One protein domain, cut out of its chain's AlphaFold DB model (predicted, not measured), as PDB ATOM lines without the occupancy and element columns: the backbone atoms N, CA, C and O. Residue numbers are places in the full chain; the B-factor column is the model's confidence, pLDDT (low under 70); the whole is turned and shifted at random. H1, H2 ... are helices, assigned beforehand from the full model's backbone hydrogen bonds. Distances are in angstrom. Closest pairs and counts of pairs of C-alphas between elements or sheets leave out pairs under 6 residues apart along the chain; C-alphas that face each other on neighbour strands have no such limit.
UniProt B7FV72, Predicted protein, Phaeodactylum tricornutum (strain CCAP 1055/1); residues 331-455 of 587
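Overview. This is residues 331 to 455 of the 587 residues of the protein "Predicted protein" of Phaeodactylum tricornutum (strain CCAP 1055/1) (UniProt B7FV72). Eight short helices make two groups side by side: H2, H3, H4 and H5 in one, H1, H6, H7 and H8 in the other, with H2 and H5 nearest the middle of the whole. In the first group H3 packs on H2 and folds back into H4; in the second H1 packs crosswise on H6, and H7 sits between H6 and H8. A long stretch without a named element, residues 363 to 384, joins H2 to H3 and loops as far as 20 A from the mean of the C-alphas. The printed part has 125 residues, 66 of them in the helices H1 to H8, with no named strand: all helix. It is compact, with a radius of gyration of the C-alphas of 14.4 A and spans of 39 by 37 by 24 A.

Along the chain. Find C-alpha 331 at (170.022, 157.312, 183.176); from there H1 runs to residue 339, 12.3 A on. H2, the longest, spans residues 350 to 362 and 19.1 A, ending at C-alpha 362 at (158.428, 154.005, 177.244). Then come H3, residues 385 to 392, H4, residues 400 to 406, and H5, residues 411 to 414. H6 covers residues 417 to 428 in 16.4 A, and H7 residues 434 to 437. H8, residues 445 to 453, measures 12.2 A and ends at C-alpha 453 at (159.901, 165.440, 178.586).

Arrangement. Look first at H1: it touches residues 423 to 427 of H6 alone, about perpendicular at 78 degrees, the closest C-alphas being those of Arg 332 and Tyr 423, 6.2 A apart. H1 and H2 are close but not clearly touching. H2 touches H5 with residues 353 to 357 alone, closest at C-alphas 353 and 411, 5.8 A apart. With residues 357 to 361 alone it touches H3, closest at C-alphas 361 and 388, 6.5 A apart, at a steep tilt of 66 degrees, opposite ways. H3 and H4 form a helical hairpin; they only just touch, with 3 pairs of C-alphas within 8 A. H7 touches H8, closest at C-alphas 435 and 448, 5.1 A apart. H6 and H7 only just touch, with 3 pairs within 8 A, closest at C-alphas 426 and 434, 5.9 A apart. H2 and H8 are apart. In H1, H3, H4, H6 and H8 every O i to N i+4 pair is within hydrogen-bond range, in H2 7 of 9; H5 and H7 are too short for such a pair.

Size, cuts and confidence. The two C-alphas farthest apart, of Ser 396 and Thr 429, stand 41.6 A apart. The printed part has no cut; the link from H2 to H3 is long. Mean pLDDT of the printed part is 80.6; look for values under 70 at residues 342 to 351, 395 to 406, 409 and 440 to 441.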
ATOM      1  N   LEU A 331     169.391 158.156 184.190       89.31
ATOM      2  CA  LEU A 331     170.022 157.312 183.176       89.31
ATOM      3  C   LEU A 331     171.546 157.380 183.280       89.31
ATOM      4  O   LEU A 331     172.190 156.335 183.329       89.31
ATOM      5  N   ARG A 332     172.139 158.572 183.406       90.12
ATOM      6  CA  ARG A 332     173.588 158.718 183.594       90.12
ATOM      7  C   ARG A 332     174.078 157.947 184.817       90.12
ATOM      8  O   ARG A 332     175.070 157.231 184.702       90.12
ATOM      9  N   PHE A 333     173.387 158.060 185.952       88.00
ATOM     10  CA  PHE A 333     173.718 157.318 187.170       88.00
ATOM     11  C   PHE A 333     173.689 155.801 186.942       88.00
ATOM     12  O   PHE A 333     174.615 155.090 187.344       88.00
ATOM     13  N   ILE A 334     172.668 155.299 186.241       86.62
ATOM     14  CA  ILE A 334     172.583 153.879 185.888       86.62
ATOM     15  C   ILE A 334     173.777 153.467 185.022       86.62
ATOM     16  O   ILE A 334     174.436 152.473 185.327       86.62
ATOM     17  N   PHE A 335     174.094 154.236 183.977       89.25
ATOM     18  CA  PHE A 335     175.235 153.962 183.102       89.25
ATOM     19  C   PHE A 335     176.568 153.974 183.864       89.25
ATOM     20  O   PHE A 335     177.369 153.061 183.680       89.25
ATOM     21  N   ASP A 336     176.802 154.947 184.744       88.06
ATOM     22  CA  ASP A 336     178.027 155.033 185.552       88.06
ATOM     23  C   ASP A 336     178.167 153.831 186.501       88.06
ATOM     24  O   ASP A 336     179.217 153.186 186.590       88.06
ATOM     25  N   THR A 337     177.057 153.424 187.119       83.62
ATOM     26  CA  THR A 337     176.999 152.229 187.971       83.62
ATOM     27  C   THR A 337     177.287 150.944 187.168       83.62
ATOM     28  O   THR A 337     177.979 150.045 187.651       83.62
ATOM     29  N   TYR A 338     176.827 150.855 185.912       81.62
ATOM     30  CA  TYR A 338     177.159 149.755 184.988       81.62
ATOM     31  C   TYR A 338     178.630 149.739 184.586       81.62
ATOM     32  O   TYR A 338     179.280 148.696 184.685       81.62
ATOM     33  N   LEU A 339     179.171 150.874 184.152       83.56
ATOM     34  CA  LEU A 339     180.533 150.955 183.624       83.56
ATOM     35  C   LEU A 339     181.605 150.830 184.711       83.56
ATOM     36  O   LEU A 339     182.693 150.326 184.434       83.56
ATOM     37  N   SER A 340     181.299 151.213 185.950       83.88
ATOM     38  CA  SER A 340     182.182 151.005 187.105       83.88
ATOM     39  C   SER A 340     182.297 149.535 187.540       83.88
ATOM     40  O   SER A 340     183.096 149.215 188.421       83.88
ATOM     41  N   GLY A 341     181.530 148.621 186.928       72.94
ATOM     42  CA  GLY A 341     181.518 147.200 187.285       72.94
ATOM     43  C   GLY A 341     180.835 146.922 188.625       72.94
ATOM     44  O   GLY A 341     181.030 145.855 189.209       72.94
ATOM     45  N   PHE A 342     180.046 147.877 189.132       65.25
ATOM     46  CA  PHE A 342     179.318 147.718 190.388       65.25
ATOM     47  C   PHE A 342     178.191 146.678 190.268       65.25
ATOM     48  O   PHE A 342     177.859 146.004 191.246       65.25
ATOM     49  N   PHE A 343     177.657 146.470 189.058       63.53
ATOM     50  CA  PHE A 343     176.742 145.366 188.773       63.53
ATOM     51  C   PHE A 343     177.495 144.052 188.560       63.53
ATOM     52  O   PHE A 343     178.237 143.883 187.594       63.53
ATOM     53  N   SER A 344     177.225 143.090 189.437       55.31
ATOM     54  CA  SER A 344     177.494 141.673 189.196       55.31
ATOM     55  C   SER A 344     176.164 140.981 188.881       55.31
ATOM     56  O   SER A 344     175.175 141.326 189.530       55.31
ATOM     57  N   PRO A 345     176.118 139.986 187.973       55.00
ATOM     58  CA  PRO A 345     174.964 139.089 187.829       55.00
ATOM     59  C   PRO A 345     174.511 138.470 189.162       55.00
ATOM     60  O   PRO A 345     173.345 138.128 189.314       55.00
ATOM     61  N   ASP A 346     175.442 138.367 190.117       52.16
ATOM     62  CA  ASP A 346     175.254 137.756 191.435       52.16
ATOM     63  C   ASP A 346     174.980 138.773 192.567       52.16
ATOM     64  O   ASP A 346     175.049 138.393 193.734       52.16
ATOM     65  N   LYS A 347     174.772 140.070 192.273       49.94
ATOM     66  CA  LYS A 347     174.535 141.109 193.300       49.94
ATOM     67  C   LYS A 347     173.181 141.807 193.142       49.94
ATOM     68  O   LYS A 347     172.826 142.227 192.041       49.94
ATOM     69  N   ASP A 348     172.545 142.018 194.293       50.34
ATOM     70  CA  ASP A 348     171.209 142.520 194.674       50.34
ATOM     71  C   ASP A 348     170.681 143.828 194.016       50.34
ATOM     72  O   ASP A 348     169.681 144.399 194.450       50.34
ATOM     73  N   ASN A 349     171.289 144.340 192.939       53.97
ATOM     74  CA  ASN A 349     170.833 145.558 192.246       53.97
ATOM     75  C   ASN A 349     169.830 145.271 191.114       53.97
ATOM     76  O   ASN A 349     169.831 145.950 190.083       53.97
ATOM     77  N   SER A 350     168.961 144.275 191.297       61.88
ATOM     78  CA  SER A 350     167.932 143.867 190.328       61.88
ATOM     79  C   SER A 350     167.023 145.029 189.891       61.88
ATOM     80  O   SER A 350     166.589 145.083 188.741       61.88
ATOM     81  N   PHE A 351     166.810 146.023 190.758       67.50
ATOM     82  CA  PHE A 351     165.938 147.165 190.479       67.50
ATOM     83  C   PHE A 351     166.454 148.106 189.376       67.50
ATOM     84  O   PHE A 351     165.704 148.439 188.460       67.50
ATOM     85  N   LEU A 352     167.732 148.511 189.398       71.19
ATOM     86  CA  LEU A 352     168.282 149.374 188.336       71.19
ATOM     87  C   LEU A 352     168.317 148.640 186.986       71.19
ATOM     88  O   LEU A 352     168.117 149.263 185.943       71.19
ATOM     89  N   GLN A 353     168.499 147.313 187.004       70.88
ATOM     90  CA  GLN A 353     168.420 146.500 185.787       70.88
ATOM     91  C   GLN A 353     167.010 146.468 185.200       70.88
ATOM     92  O   GLN A 353     166.861 146.369 183.988       70.88
ATOM     93  N   LEU A 354     165.986 146.553 186.052       76.38
ATOM     94  CA  LEU A 354     164.584 146.618 185.653       76.38
ATOM     95  C   LEU A 354     164.183 148.003 185.155       76.38
ATOM     96  O   LEU A 354     163.331 148.112 184.278       76.38
ATOM     97  N   PHE A 355     164.822 149.058 185.649       79.94
ATOM     98  CA  PHE A 355     164.523 150.422 185.229       79.94
ATOM     99  C   PHE A 355     164.875 150.680 183.753       79.94
ATOM    100  O   PHE A 355     164.107 151.325 183.042       79.94
ATOM    101  N   ILE A 356     165.981 150.110 183.257       84.94
ATOM    102  CA  ILE A 356     166.417 150.232 181.853       84.94
ATOM    103  C   ILE A 356     165.380 149.727 180.836       84.94
ATOM    104  O   ILE A 356     165.019 150.497 179.949       84.94
ATOM    105  N   PRO A 357     164.863 148.488 180.909       84.25
ATOM    106  CA  PRO A 357     163.862 148.008 179.963       84.25
ATOM    107  C   PRO A 357     162.503 148.696 180.141       84.25
ATOM    108  O   PRO A 357     161.785 148.835 179.154       84.25
ATOM    109  N   LEU A 358     162.162 149.184 181.341       85.38
ATOM    110  CA  LEU A 358     160.950 149.980 181.560       85.38
ATOM    111  C   LEU A 358     161.024 151.341 180.854       85.38
ATOM    112  O   LEU A 358     160.176 151.642 180.015       85.38
ATOM    113  N   LEU A 359     162.067 152.129 181.138       86.12
ATOM    114  CA  LEU A 359     162.313 153.398 180.450       86.12
ATOM    115  C   LEU A 359     162.524 153.191 178.953       86.12
ATOM    116  O   LEU A 359     162.014 153.952 178.135       86.12
ATOM    117  N   GLY A 360     163.268 152.144 178.597       88.38
ATOM    118  CA  GLY A 360     163.534 151.767 177.222       88.38
ATOM    119  C   GLY A 360     162.239 151.527 176.460       88.38
ATOM    120  O   GLY A 360     162.071 152.056 175.363       88.38
ATOM    121  N   PHE A 361     161.301 150.777 177.037       88.50
ATOM    122  CA  PHE A 361     159.987 150.581 176.441       88.50
ATOM    123  C   PHE A 361     159.262 151.910 176.237       88.50
ATOM    124  O   PHE A 361     158.908 152.232 175.105       88.50
ATOM    125  N   THR A 362     159.102 152.703 177.299       87.25
ATOM    126  CA  THR A 362     158.428 154.005 177.244       87.25
ATOM    127  C   THR A 362     159.024 154.915 176.168       87.25
ATOM    128  O   THR A 362     158.279 155.454 175.357       87.25
ATOM    129  N   GLY A 363     160.352 155.018 176.080       88.12
ATOM    130  CA  GLY A 363     161.038 155.808 175.051       88.12
ATOM    131  C   GLY A 363     161.106 155.159 173.662       88.12
ATOM    132  O   GLY A 363     161.793 155.665 172.774       88.12
ATOM    133  N   SER A 364     160.446 154.016 173.453       89.44
ATOM    134  CA  SER A 364     160.417 153.290 172.171       89.44
ATOM    135  C   SER A 364     159.026 153.112 171.574       89.44
ATOM    136  O   SER A 364     158.917 152.739 170.402       89.44
ATOM    137  N   ILE A 365     157.966 153.362 172.343       83.88
ATOM    138  CA  ILE A 365     156.579 153.206 171.892       83.88
ATOM    139  C   ILE A 365     156.218 154.310 170.903       83.88
ATOM    140  O   ILE A 365     156.396 155.484 171.180       83.88
ATOM    141  N   GLU A 366     155.666 153.941 169.752       80.88
ATOM    142  CA  GLU A 366     155.167 154.892 168.752       80.88
ATOM    143  C   GLU A 366     153.641 154.970 168.836       80.88
ATOM    144  O   GLU A 366     152.927 154.563 167.920       80.88
ATOM    145  N   SER A 367     153.128 155.430 169.974       78.44
ATOM    146  CA  SER A 367     151.695 155.647 170.182       78.44
ATOM    147  C   SER A 367     151.413 157.134 170.363       78.44
ATOM    148  O   SER A 367     152.186 157.795 171.050       78.44
ATOM    149  N   PRO A 368     150.320 157.671 169.790       75.81
ATOM    150  CA  PRO A 368     149.946 159.071 169.975       75.81
ATOM    151  C   PRO A 368     150.029 159.511 171.447       75.81
ATOM    152  O   PRO A 368     149.652 158.758 172.341       75.81
ATOM    153  N   GLY A 369     150.585 160.695 171.707       71.12
ATOM    154  CA  GLY A 369     150.861 161.182 173.065       71.12
ATOM    155  C   GLY A 369     152.242 160.809 173.623       71.12
ATOM    156  O   GLY A 369     152.671 161.426 174.590       71.12
ATOM    157  N   TYR A 370     152.983 159.882 173.003       78.88
ATOM    158  CA  TYR A 370     154.390 159.665 173.354       78.88
ATOM    159  C   TYR A 370     155.328 160.634 172.621       78.88
ATOM    160  O   TYR A 370     155.126 160.867 171.420       78.88
ATOM    161  N   PRO A 371     156.413 161.103 173.268       70.88
ATOM    162  CA  PRO A 371     157.321 162.086 172.668       70.88
ATOM    163  C   PRO A 371     158.085 161.565 171.435       70.88
ATOM    164  O   PRO A 371     158.425 162.319 170.525       70.88
ATOM    165  N   ASN A 372     158.328 160.255 171.349       78.06
ATOM    166  CA  ASN A 372     159.063 159.611 170.252       78.06
ATOM    167  C   ASN A 372     158.176 159.192 169.062       78.06
ATOM    168  O   ASN A 372     158.678 158.581 168.110       78.06
ATOM    169  N   THR A 373     156.880 159.513 169.068       83.06
ATOM    170  CA  THR A 373     155.941 159.109 168.008       83.06
ATOM    171  C   THR A 373     156.359 159.633 166.633       83.06
ATOM    172  O   THR A 373     156.516 160.834 166.430       83.06
ATOM    173  N   GLY A 374     156.513 158.730 165.656       82.31
ATOM    174  CA  GLY A 374     156.830 159.083 164.264       82.31
ATOM    175  C   GLY A 374     158.266 159.563 164.030       82.31
ATOM    176  O   GLY A 374     158.590 160.004 162.929       82.31
ATOM    177  N   THR A 375     159.135 159.472 165.041       84.12
ATOM    178  CA  THR A 375     160.533 159.922 164.949       84.12
ATOM    179  C   THR A 375     161.462 158.862 164.358       84.12
ATOM    180  O   THR A 375     162.527 159.197 163.842       84.12
ATOM    181  N   GLY A 376     161.093 157.578 164.458       83.56
ATOM    182  CA  GLY A 376     161.959 156.449 164.117       83.56
ATOM    183  C   GLY A 376     163.165 156.263 165.053       83.56
ATOM    184  O   GLY A 376     163.914 155.304 164.875       83.56
ATOM    185  N   GLN A 377     163.350 157.136 166.053       86.12
ATOM    186  CA  GLN A 377     164.377 157.010 167.085       86.12
ATOM    187  C   GLN A 377     163.755 156.351 168.318       86.12
ATOM    188  O   GLN A 377     162.843 156.889 168.939       86.12
ATOM    189  N   LYS A 378     164.241 155.156 168.656       91.06
ATOM    190  CA  LYS A 378     163.753 154.349 169.782       91.06
ATOM    191  C   LYS A 378     164.868 154.160 170.794       91.06
ATOM    192  O   LYS A 378     166.024 154.017 170.390       91.06
ATOM    193  N   PHE A 379     164.522 154.142 172.079       91.25
ATOM    194  CA  PHE A 379     165.475 153.851 173.156       91.25
ATOM    195  C   PHE A 379     165.977 152.415 173.089       91.25
ATOM    196  O   PHE A 379     167.134 152.173 173.396       91.25
ATOM    197  N   VAL A 380     165.116 151.472 172.713       91.69
ATOM    198  CA  VAL A 380     165.415 150.044 172.612       91.69
ATOM    199  C   VAL A 380     165.873 149.734 171.193       91.69
ATOM    200  O   VAL A 380     165.266 150.176 170.214       91.69
ATOM    201  N   ASP A 381     166.937 148.945 171.086       90.94
ATOM    202  CA  ASP A 381     167.425 148.409 169.827       90.94
ATOM    203  C   ASP A 381     166.316 147.623 169.114       90.94
ATOM    204  O   ASP A 381     165.562 146.850 169.717       90.94
ATOM    205  N   ALA A 382     166.219 147.798 167.796       89.25
ATOM    206  CA  ALA A 382     165.157 147.196 166.996       89.25
ATOM    207  C   ALA A 382     165.085 145.664 167.142       89.25
ATOM    208  O   ALA A 382     163.995 145.097 167.040       89.25
ATOM    209  N   SER A 383     166.212 144.992 167.408       89.44
ATOM    210  CA  SER A 383     166.258 143.540 167.617       89.44
ATOM    211  C   SER A 383     165.634 143.087 168.943       89.44
ATOM    212  O   SER A 383     165.160 141.954 169.027       89.44
ATOM    213  N   GLN A 384     165.584 143.963 169.952       89.75
ATOM    214  CA  GLN A 384     165.073 143.660 171.295       89.75
ATOM    215  C   GLN A 384     163.647 144.177 171.527       89.75
ATOM    216  O   GLN A 384     162.934 143.669 172.394       89.75
ATOM    217  N   LEU A 385     163.184 145.143 170.724       88.75
ATOM    218  CA  LEU A 385     161.899 145.822 170.923       88.75
ATOM    219  C   LEU A 385     160.702 144.865 171.019       88.75
ATOM    220  O   LEU A 385     159.815 145.077 171.845       88.75
ATOM    221  N   ALA A 386     160.675 143.801 170.212       88.19
ATOM    222  CA  ALA A 386     159.587 142.823 170.245       88.19
ATOM    223  C   ALA A 386     159.545 142.045 171.573       88.19
ATOM    224  O   ALA A 386     158.463 141.789 172.099       88.19
ATOM    225  N   ALA A 387     160.709 141.698 172.132       85.19
ATOM    226  CA  ALA A 387     160.810 140.990 173.405       85.19
ATOM    227  C   ALA A 387     160.404 141.896 174.576       85.19
ATOM    228  O   ALA A 387     159.575 141.500 175.396       85.19
ATOM    229  N   VAL A 388     160.907 143.136 174.596       84.94
ATOM    230  CA  VAL A 388     160.558 144.139 175.615       84.94
ATOM    231  C   VAL A 388     159.065 144.477 175.566       84.94
ATOM    232  O   VAL A 388     158.393 144.430 176.590       84.94
ATOM    233  N   THR A 389     158.507 144.724 174.376       86.81
ATOM    234  CA  THR A 389     157.061 144.981 174.213       86.81
ATOM    235  C   THR A 389     156.224 143.812 174.718       86.81
ATOM    236  O   THR A 389     155.246 144.013 175.430       86.81
ATOM    237  N   LYS A 390     156.620 142.574 174.390       83.69
ATOM    238  CA  LYS A 390     155.920 141.375 174.863       83.69
ATOM    239  C   LYS A 390     155.947 141.262 176.388       83.69
ATOM    240  O   LYS A 390     154.958 140.824 176.966       83.69
ATOM    241  N   TRP A 391     157.053 141.628 177.032       81.19
ATOM    242  CA  TRP A 391     157.134 141.657 178.492       81.19
ATOM    243  C   TRP A 391     156.212 142.714 179.093       81.19
ATOM    244  O   TRP A 391     155.464 142.401 180.011       81.19
ATOM    245  N   MET A 392     156.205 143.924 178.540       82.44
ATOM    246  CA  MET A 392     155.375 145.025 179.039       82.44
ATOM    247  C   MET A 392     153.874 144.785 178.853       82.44
ATOM    248  O   MET A 392     153.075 145.272 179.654       82.44
ATOM    249  N   ALA A 393     153.513 143.989 177.843       80.19
ATOM    250  CA  ALA A 393     152.163 143.486 177.616       80.19
ATOM    251  C   ALA A 393     151.798 142.277 178.494       80.19
ATOM    252  O   ALA A 393     150.640 141.865 178.505       80.19
ATOM    253  N   ASN A 394     152.764 141.640 179.166       74.94
ATOM    254  CA  ASN A 394     152.499 140.420 179.919       74.94
ATOM    255  C   ASN A 394     151.853 140.769 181.269       74.94
ATOM    256  O   ASN A 394     152.512 141.361 182.125       74.94
ATOM    257  N   PRO A 395     150.594 140.363 181.515       61.62
ATOM    258  CA  PRO A 395     149.943 140.615 182.796       61.62
ATOM    259  C   PRO A 395     150.501 139.723 183.914       61.62
ATOM    260  O   PRO A 395     150.227 139.968 185.085       61.62
ATOM    261  N   SER A 396     151.233 138.659 183.563       63.09
ATOM    262  CA  SER A 396     151.852 137.745 184.518       63.09
ATOM    263  C   SER A 396     153.336 138.049 184.658       63.09
ATOM    264  O   SER A 396     154.024 138.280 183.659       63.09
ATOM    265  N   PRO A 397     153.862 138.019 185.884       58.62
ATOM    266  CA  PRO A 397     155.253 138.337 186.100       58.62
ATOM    267  C   PRO A 397     156.164 137.257 185.540       58.62
ATOM    268  O   PRO A 397     155.974 136.061 185.766       58.62
ATOM    269  N   LEU A 398     157.208 137.706 184.860       60.72
ATOM    270  CA  LEU A 398     158.313 136.840 184.498       60.72
ATOM    271  C   LEU A 398     159.079 136.477 185.772       60.72
ATOM    272  O   LEU A 398     159.349 137.337 186.612       60.72
ATOM    273  N   GLY A 399     159.413 135.202 185.959       54.22
ATOM    274  CA  GLY A 399     160.425 134.833 186.948       54.22
ATOM    275  C   GLY A 399     161.781 135.463 186.586       54.22
ATOM    276  O   GLY A 399     162.004 135.752 185.411       54.22
ATOM    277  N   PRO A 400     162.722 135.629 187.534       54.56
ATOM    278  CA  PRO A 400     164.053 136.177 187.245       54.56
ATOM    279  C   PRO A 400     164.751 135.502 186.054       54.56
ATOM    280  O   PRO A 400     165.344 136.177 185.220       54.56
ATOM    281  N   THR A 401     164.602 134.182 185.906       62.03
ATOM    282  CA  THR A 401     165.127 133.422 184.761       62.03
ATOM    283  C   THR A 401     164.484 133.835 183.439       62.03
ATOM    284  O   THR A 401     165.184 133.997 182.448       62.03
ATOM    285  N   GLU A 402     163.164 134.010 183.401       66.06
ATOM    286  CA  GLU A 402     162.439 134.414 182.189       66.06
ATOM    287  C   GLU A 402     162.726 135.877 181.846       66.06
ATOM    288  O   GLU A 402     162.935 136.224 180.685       66.06
ATOM    289  N   LEU A 403     162.816 136.726 182.865       66.44
ATOM    290  CA  LEU A 403     163.217 138.113 182.726       66.44
ATOM    291  C   LEU A 403     164.639 138.221 182.164       66.44
ATOM    292  O   LEU A 403     164.848 138.975 181.223       66.44
ATOM    293  N   ALA A 404     165.580 137.399 182.638       67.94
ATOM    294  CA  ALA A 404     166.940 137.323 182.103       67.94
ATOM    295  C   ALA A 404     167.000 136.805 180.651       67.94
ATOM    296  O   ALA A 404     167.981 137.046 179.951       67.94
ATOM    297  N   THR A 405     165.957 136.112 180.162       68.19
ATOM    298  CA  THR A 405     165.856 135.765 178.729       68.19
ATOM    299  C   THR A 405     165.371 136.916 177.850       68.19
ATOM    300  O   THR A 405     165.528 136.850 176.632       68.19
ATOM    301  N   ILE A 406     164.768 137.950 178.443       69.12
ATOM    302  CA  ILE A 406     164.196 139.102 177.731       69.12
ATOM    303  C   ILE A 406     165.072 140.345 177.892       69.12
ATOM    304  O   ILE A 406     165.194 141.137 176.961       69.12
ATOM    305  N   VAL A 407     165.700 140.493 179.053       71.38
ATOM    306  CA  VAL A 407     166.640 141.555 179.387       71.38
ATOM    307  C   VAL A 407     168.021 140.900 179.501       71.38
ATOM    308  O   VAL A 407     168.326 140.326 180.549       71.38
ATOM    309  N   PRO A 408     168.841 140.897 178.431       72.62
ATOM    310  CA  PRO A 408     170.220 140.436 178.509       72.62
ATOM    311  C   PRO A 408     170.973 141.174 179.615       72.62
ATOM    312  O   PRO A 408     170.699 142.337 179.906       72.62
ATOM    313  N   PHE A 409     171.948 140.495 180.214       69.69
ATOM    314  CA  PHE A 409     172.910 141.139 181.094       69.69
ATOM    315  C   PHE A 409     174.195 141.445 180.310       69.69
ATOM    316  O   PHE A 409     174.782 140.504 179.762       69.69
ATOM    317  N   PRO A 410     174.672 142.704 180.304       75.12
ATOM    318  CA  PRO A 410     174.108 143.886 180.974       75.12
ATOM    319  C   PRO A 410     172.849 144.439 180.282       75.12
ATOM    320  O   PRO A 410     172.767 144.453 179.059       75.12
ATOM    321  N   ALA A 411     171.898 144.982 181.059       80.88
ATOM    322  CA  ALA A 411     170.632 145.505 180.520       80.88
ATOM    323  C   ALA A 411     170.829 146.636 179.499       80.88
ATOM    324  O   ALA A 411     169.964 146.859 178.660       80.88
ATOM    325  N   LEU A 412     171.978 147.322 179.528       86.38
ATOM    326  CA  LEU A 412     172.351 148.332 178.536       86.38
ATOM    327  C   LEU A 412     172.410 147.781 177.102       86.38
ATOM    328  O   LEU A 412     172.224 148.551 176.164       86.38
ATOM    329  N   ASP A 413     172.604 146.471 176.917       87.69
ATOM    330  CA  ASP A 413     172.679 145.841 175.593       87.69
ATOM    331  C   ASP A 413     171.343 145.872 174.837       87.69
ATOM    332  O   ASP A 413     171.317 145.672 173.620       87.69
ATOM    333  N   ILE A 414     170.228 146.138 175.528       89.06
ATOM    334  CA  ILE A 414     168.934 146.330 174.863       89.06
ATOM    335  C   ILE A 414     168.773 147.724 174.281       89.06
ATOM    336  O   ILE A 414     167.836 147.942 173.517       89.06
ATOM    337  N   LEU A 415     169.606 148.682 174.689       91.75
ATOM    338  CA  LEU A 415     169.439 150.076 174.322       91.75
ATOM    339  C   LEU A 415     170.033 150.371 172.944       91.75
ATOM    340  O   LEU A 415     170.916 149.687 172.429       91.75
ATOM    341  N   ASN A 416     169.542 151.448 172.350       92.31
ATOM    342  CA  ASN A 416     170.039 152.023 171.120       92.31
ATOM    343  C   ASN A 416     171.525 152.378 171.262       92.31
ATOM    344  O   ASN A 416     171.934 153.036 172.218       92.31
ATOM    345  N   LYS A 417     172.336 151.972 170.283       92.50
ATOM    346  CA  LYS A 417     173.792 152.167 170.323       92.50
ATOM    347  C   LYS A 417     174.210 153.633 170.367       92.50
ATOM    348  O   LYS A 417     175.168 153.938 171.067       92.50
ATOM    349  N   ASP A 418     173.503 154.523 169.670       91.75
ATOM    350  CA  ASP A 418     173.806 155.958 169.709       91.75
ATOM    351  C   ASP A 418     173.491 156.537 171.108       91.75
ATOM    352  O   ASP A 418     174.236 157.374 171.612       91.75
ATOM    353  N   LEU A 419     172.443 156.038 171.783       91.75
ATOM    354  CA  LEU A 419     172.134 156.400 173.176       91.75
ATOM    355  C   LEU A 419     173.232 155.918 174.136       91.75
ATOM    356  O   LEU A 419     173.677 156.667 175.004       91.75
ATOM    357  N   VAL A 420     173.685 154.674 173.965       92.69
ATOM    358  CA  VAL A 420     174.767 154.088 174.769       92.69
ATOM    359  C   VAL A 420     176.071 154.869 174.588       92.69
ATOM    360  O   VAL A 420     176.704 155.231 175.579       92.69
ATOM    361  N   GLU A 421     176.451 155.174 173.344       92.94
ATOM    362  CA  GLU A 421     177.642 155.969 173.020       92.94
ATOM    363  C   GLU A 421     177.565 157.376 173.636       92.94
ATOM    364  O   GLU A 421     178.558 157.867 174.186       92.94
ATOM    365  N   MET A 422     176.380 157.998 173.618       93.19
ATOM    366  CA  MET A 422     176.146 159.303 174.233       93.19
ATOM    367  C   MET A 422     176.445 159.295 175.734       93.19
ATOM    368  O   MET A 422     177.262 160.096 176.193       93.19
ATOM    369  N   TYR A 423     175.847 158.378 176.500       93.44
ATOM    370  CA  TYR A 423     176.065 158.314 177.949       93.44
ATOM    371  C   TYR A 423     177.482 157.863 178.322       93.44
ATOM    372  O   TYR A 423     178.067 158.412 179.255       93.44
ATOM    373  N   GLN A 424     178.081 156.929 177.575       93.19
ATOM    374  CA  GLN A 424     179.486 156.549 177.771       93.19
ATOM    375  C   GLN A 424     180.421 157.750 177.590       93.19
ATOM    376  O   GLN A 424     181.310 157.983 178.412       93.19
ATOM    377  N   THR A 425     180.196 158.547 176.543       93.12
ATOM    378  CA  THR A 425     180.977 159.763 176.296       93.12
ATOM    379  C   THR A 425     180.745 160.795 177.393       93.12
ATOM    380  O   THR A 425     181.709 161.392 177.874       93.12
ATOM    381  N   ALA A 426     179.497 160.982 177.830       93.00
ATOM    382  CA  ALA A 426     179.154 161.899 178.913       93.00
ATOM    383  C   ALA A 426     179.890 161.548 180.213       93.00
ATOM    384  O   ALA A 426     180.439 162.426 180.871       93.00
ATOM    385  N   ILE A 427     179.991 160.259 180.547       92.00
ATOM    386  CA  ILE A 427     180.731 159.784 181.723       92.00
ATOM    387  C   ILE A 427     182.229 160.076 181.582       92.00
ATOM    388  O   ILE A 427     182.819 160.689 182.469       92.00
ATOM    389  N   VAL A 428     182.841 159.725 180.445       93.38
ATOM    390  CA  VAL A 428     184.278 159.967 180.197       93.38
ATOM    391  C   VAL A 428     184.624 161.461 180.204       93.38
ATOM    392  O   VAL A 428     185.718 161.843 180.620       93.38
ATOM    393  N   THR A 429     183.703 162.310 179.753       93.25
ATOM    394  CA  THR A 429     183.881 163.771 179.686       93.25
ATOM    395  C   THR A 429     183.339 164.514 180.907       93.25
ATOM    396  O   THR A 429     183.447 165.736 180.968       93.25
ATOM    397  N   ASN A 430     182.816 163.789 181.900       91.19
ATOM    398  CA  ASN A 430     182.191 164.326 183.107       91.19
ATOM    399  C   ASN A 430     181.047 165.329 182.842       91.19
ATOM    400  O   ASN A 430     180.872 166.304 183.570       91.19
ATOM    401  N   VAL A 431     180.255 165.070 181.804       90.06
ATOM    402  CA  VAL A 431     179.019 165.795 181.498       90.06
ATOM    403  C   VAL A 431     177.877 165.184 182.296       90.06
ATOM    404  O   VAL A 431     177.645 163.975 182.217       90.06
ATOM    405  N   THR A 432     177.180 166.007 183.083       84.31
ATOM    406  CA  THR A 432     176.121 165.542 183.998       84.31
ATOM    407  C   THR A 432     174.792 165.373 183.271       84.31
ATOM    408  O   THR A 432     174.080 164.407 183.531       84.31
ATOM    409  N   ASN A 433     174.487 166.260 182.320       87.00
ATOM    410  CA  ASN A 433     173.232 166.241 181.578       87.00
ATOM    411  C   ASN A 433     173.500 166.225 180.055       87.00
ATOM    412  O   ASN A 433     173.445 167.266 179.399       87.00
ATOM    413  N   PRO A 434     173.797 165.051 179.455       89.19
ATOM    414  CA  PRO A 434     174.174 164.961 178.040       89.19
ATOM    415  C   PRO A 434     173.130 165.494 177.050       89.19
ATOM    416  O   PRO A 434     173.516 166.061 176.027       89.19
ATOM    417  N   CYS A 435     171.835 165.349 177.343       90.31
ATOM    418  CA  CYS A 435     170.759 165.844 176.492       90.31
ATOM    419  C   CYS A 435     170.590 167.364 176.516       90.31
ATOM    420  O   CYS A 435     170.315 167.939 175.466       90.31
ATOM    421  N   LEU A 436     170.779 168.033 177.659       84.94
ATOM    422  CA  LEU A 436     170.757 169.500 177.706       84.94
ATOM    423  C   LEU A 436     172.045 170.111 177.145       84.94
ATOM    424  O   LEU A 436     172.004 171.166 176.516       84.94
ATOM    425  N   GLU A 437     173.186 169.446 177.335       83.12
ATOM    426  CA  GLU A 437     174.487 169.923 176.852       83.12
ATOM    427  C   GLU A 437     174.735 169.620 175.359       83.12
ATOM    428  O   GLU A 437     175.719 170.088 174.783       83.12
ATOM    429  N   GLY A 438     173.834 168.880 174.703       77.94
ATOM    430  CA  GLY A 438     173.860 168.655 173.257       77.94
ATOM    431  C   GLY A 438     174.970 167.714 172.781       77.94
ATOM    432  O   GLY A 438     175.451 167.850 171.649       77.94
ATOM    433  N   LEU A 439     175.386 166.750 173.613       72.00
ATOM    434  CA  LEU A 439     176.274 165.677 173.163       72.00
ATOM    435  C   LEU A 439     175.540 164.849 172.087       72.00
ATOM    436  O   LEU A 439     174.623 164.103 172.404       72.00
ATOM    437  N   PHE A 440     175.978 164.952 170.824       68.81
ATOM    438  CA  PHE A 440     175.512 164.185 169.643       68.81
ATOM    439  C   PHE A 440     174.264 164.676 168.882       68.81
ATOM    440  O   PHE A 440     173.444 163.874 168.423       68.81
ATOM    441  N   SER A 441     174.215 165.981 168.592       68.44
ATOM    442  CA  SER A 441     173.213 166.584 167.695       68.44
ATOM    443  C   SER A 441     172.926 165.752 166.423       68.44
ATOM    444  O   SER A 441     173.864 165.299 165.753       68.44
ATOM    445  N   ASN A 442     171.652 165.633 166.038       76.00
ATOM    446  CA  ASN A 442     171.041 164.885 164.920       76.00
ATOM    447  C   ASN A 442     170.795 163.382 165.130       76.00
ATOM    448  O   ASN A 442     169.868 162.839 164.522       76.00
ATOM    449  N   LYS A 443     171.602 162.682 165.935       80.31
ATOM    450  CA  LYS A 443     171.438 161.228 166.143       80.31
ATOM    451  C   LYS A 443     170.566 160.891 167.344       80.31
ATOM    452  O   LYS A 443     169.852 159.894 167.313       80.31
ATOM    453  N   THR A 444     170.647 161.718 168.380       83.44
ATOM    454  CA  THR A 444     169.978 161.502 169.663       83.44
ATOM    455  C   THR A 444     168.969 162.594 169.993       83.44
ATOM    456  O   THR A 444     168.308 162.477 171.014       83.44
ATOM    457  N   ASP A 445     168.780 163.610 169.140       86.00
ATOM    458  CA  ASP A 445     167.902 164.759 169.421       86.00
ATOM    459  C   ASP A 445     166.500 164.335 169.863       86.00
ATOM    460  O   ASP A 445     165.999 164.821 170.869       86.00
ATOM    461  N   LYS A 446     165.879 163.375 169.163       86.69
ATOM    462  CA  LYS A 446     164.530 162.915 169.520       86.69
ATOM    463  C   LYS A 446     164.510 162.012 170.736       86.69
ATOM    464  O   LYS A 446     163.551 162.058 171.496       86.69
ATOM    465  N   LEU A 447     165.574 161.247 170.968       88.12
ATOM    466  CA  LEU A 447     165.737 160.527 172.229       88.12
ATOM    467  C   LEU A 447     165.874 161.514 173.395       88.12
ATOM    468  O   LEU A 447     165.273 161.312 174.442       88.12
ATOM    469  N   CYS A 448     166.610 162.604 173.201       89.94
ATOM    470  CA  CYS A 448     166.807 163.636 174.206       89.94
ATOM    471  C   CYS A 448     165.556 164.471 174.465       89.94
ATOM    472  O   CYS A 448     165.286 164.763 175.626       89.94
ATOM    473  N   ASP A 449     164.755 164.774 173.440       87.56
ATOM    474  CA  ASP A 449     163.422 165.360 173.617       87.56
ATOM    475  C   ASP A 449     162.584 164.481 174.569       87.56
ATOM    476  O   ASP A 449     162.063 164.971 175.566       87.56
ATOM    477  N   VAL A 450     162.559 163.159 174.349       87.62
ATOM    478  CA  VAL A 450     161.832 162.202 175.207       87.62
ATOM    479  C   VAL A 450     162.371 162.178 176.640       87.62
ATOM    480  O   VAL A 450     161.589 162.189 177.587       87.62
ATOM    481  N   ILE A 451     163.697 162.133 176.817       89.94
ATOM    482  CA  ILE A 451     164.331 162.126 178.148       89.94
ATOM    483  C   ILE A 451     163.982 163.413 178.908       89.94
ATOM    484  O   ILE A 451     163.632 163.373 180.089       89.94
ATOM    485  N   ASN A 452     164.047 164.555 178.225       88.94
ATOM    486  CA  ASN A 452     163.744 165.853 178.813       88.94
ATOM    487  C   ASN A 452     162.249 165.985 179.153       88.94
ATOM    488  O   ASN A 452     161.917 166.504 180.214       88.94
ATOM    489  N   GLU A 453     161.347 165.475 178.309       85.25
ATOM    490  CA  GLU A 453     159.901 165.440 178.586       85.25
ATOM    491  C   GLU A 453     159.531 164.488 179.736       85.25
ATOM    492  O   GLU A 453     158.558 164.728 180.455       85.25
ATOM    493  N   GLY A 454     160.321 163.433 179.949       87.00
ATOM    494  CA  GLY A 454     160.206 162.533 181.101       87.00
ATOM    495  C   GLY A 454     160.797 163.087 182.400       87.00
ATOM    496  O   GLY A 454     160.776 162.398 183.417       87.00
ATOM    497  N   SER A 455     161.334 164.310 182.389       90.75
ATOM    498  CA  SER A 455     161.947 164.955 183.553       90.75
ATOM    499  C   SER A 455     161.005 165.984 184.188       90.75
ATOM    500  O   SER A 455     160.279 166.704 183.508       90.75
TER     501      SER A 455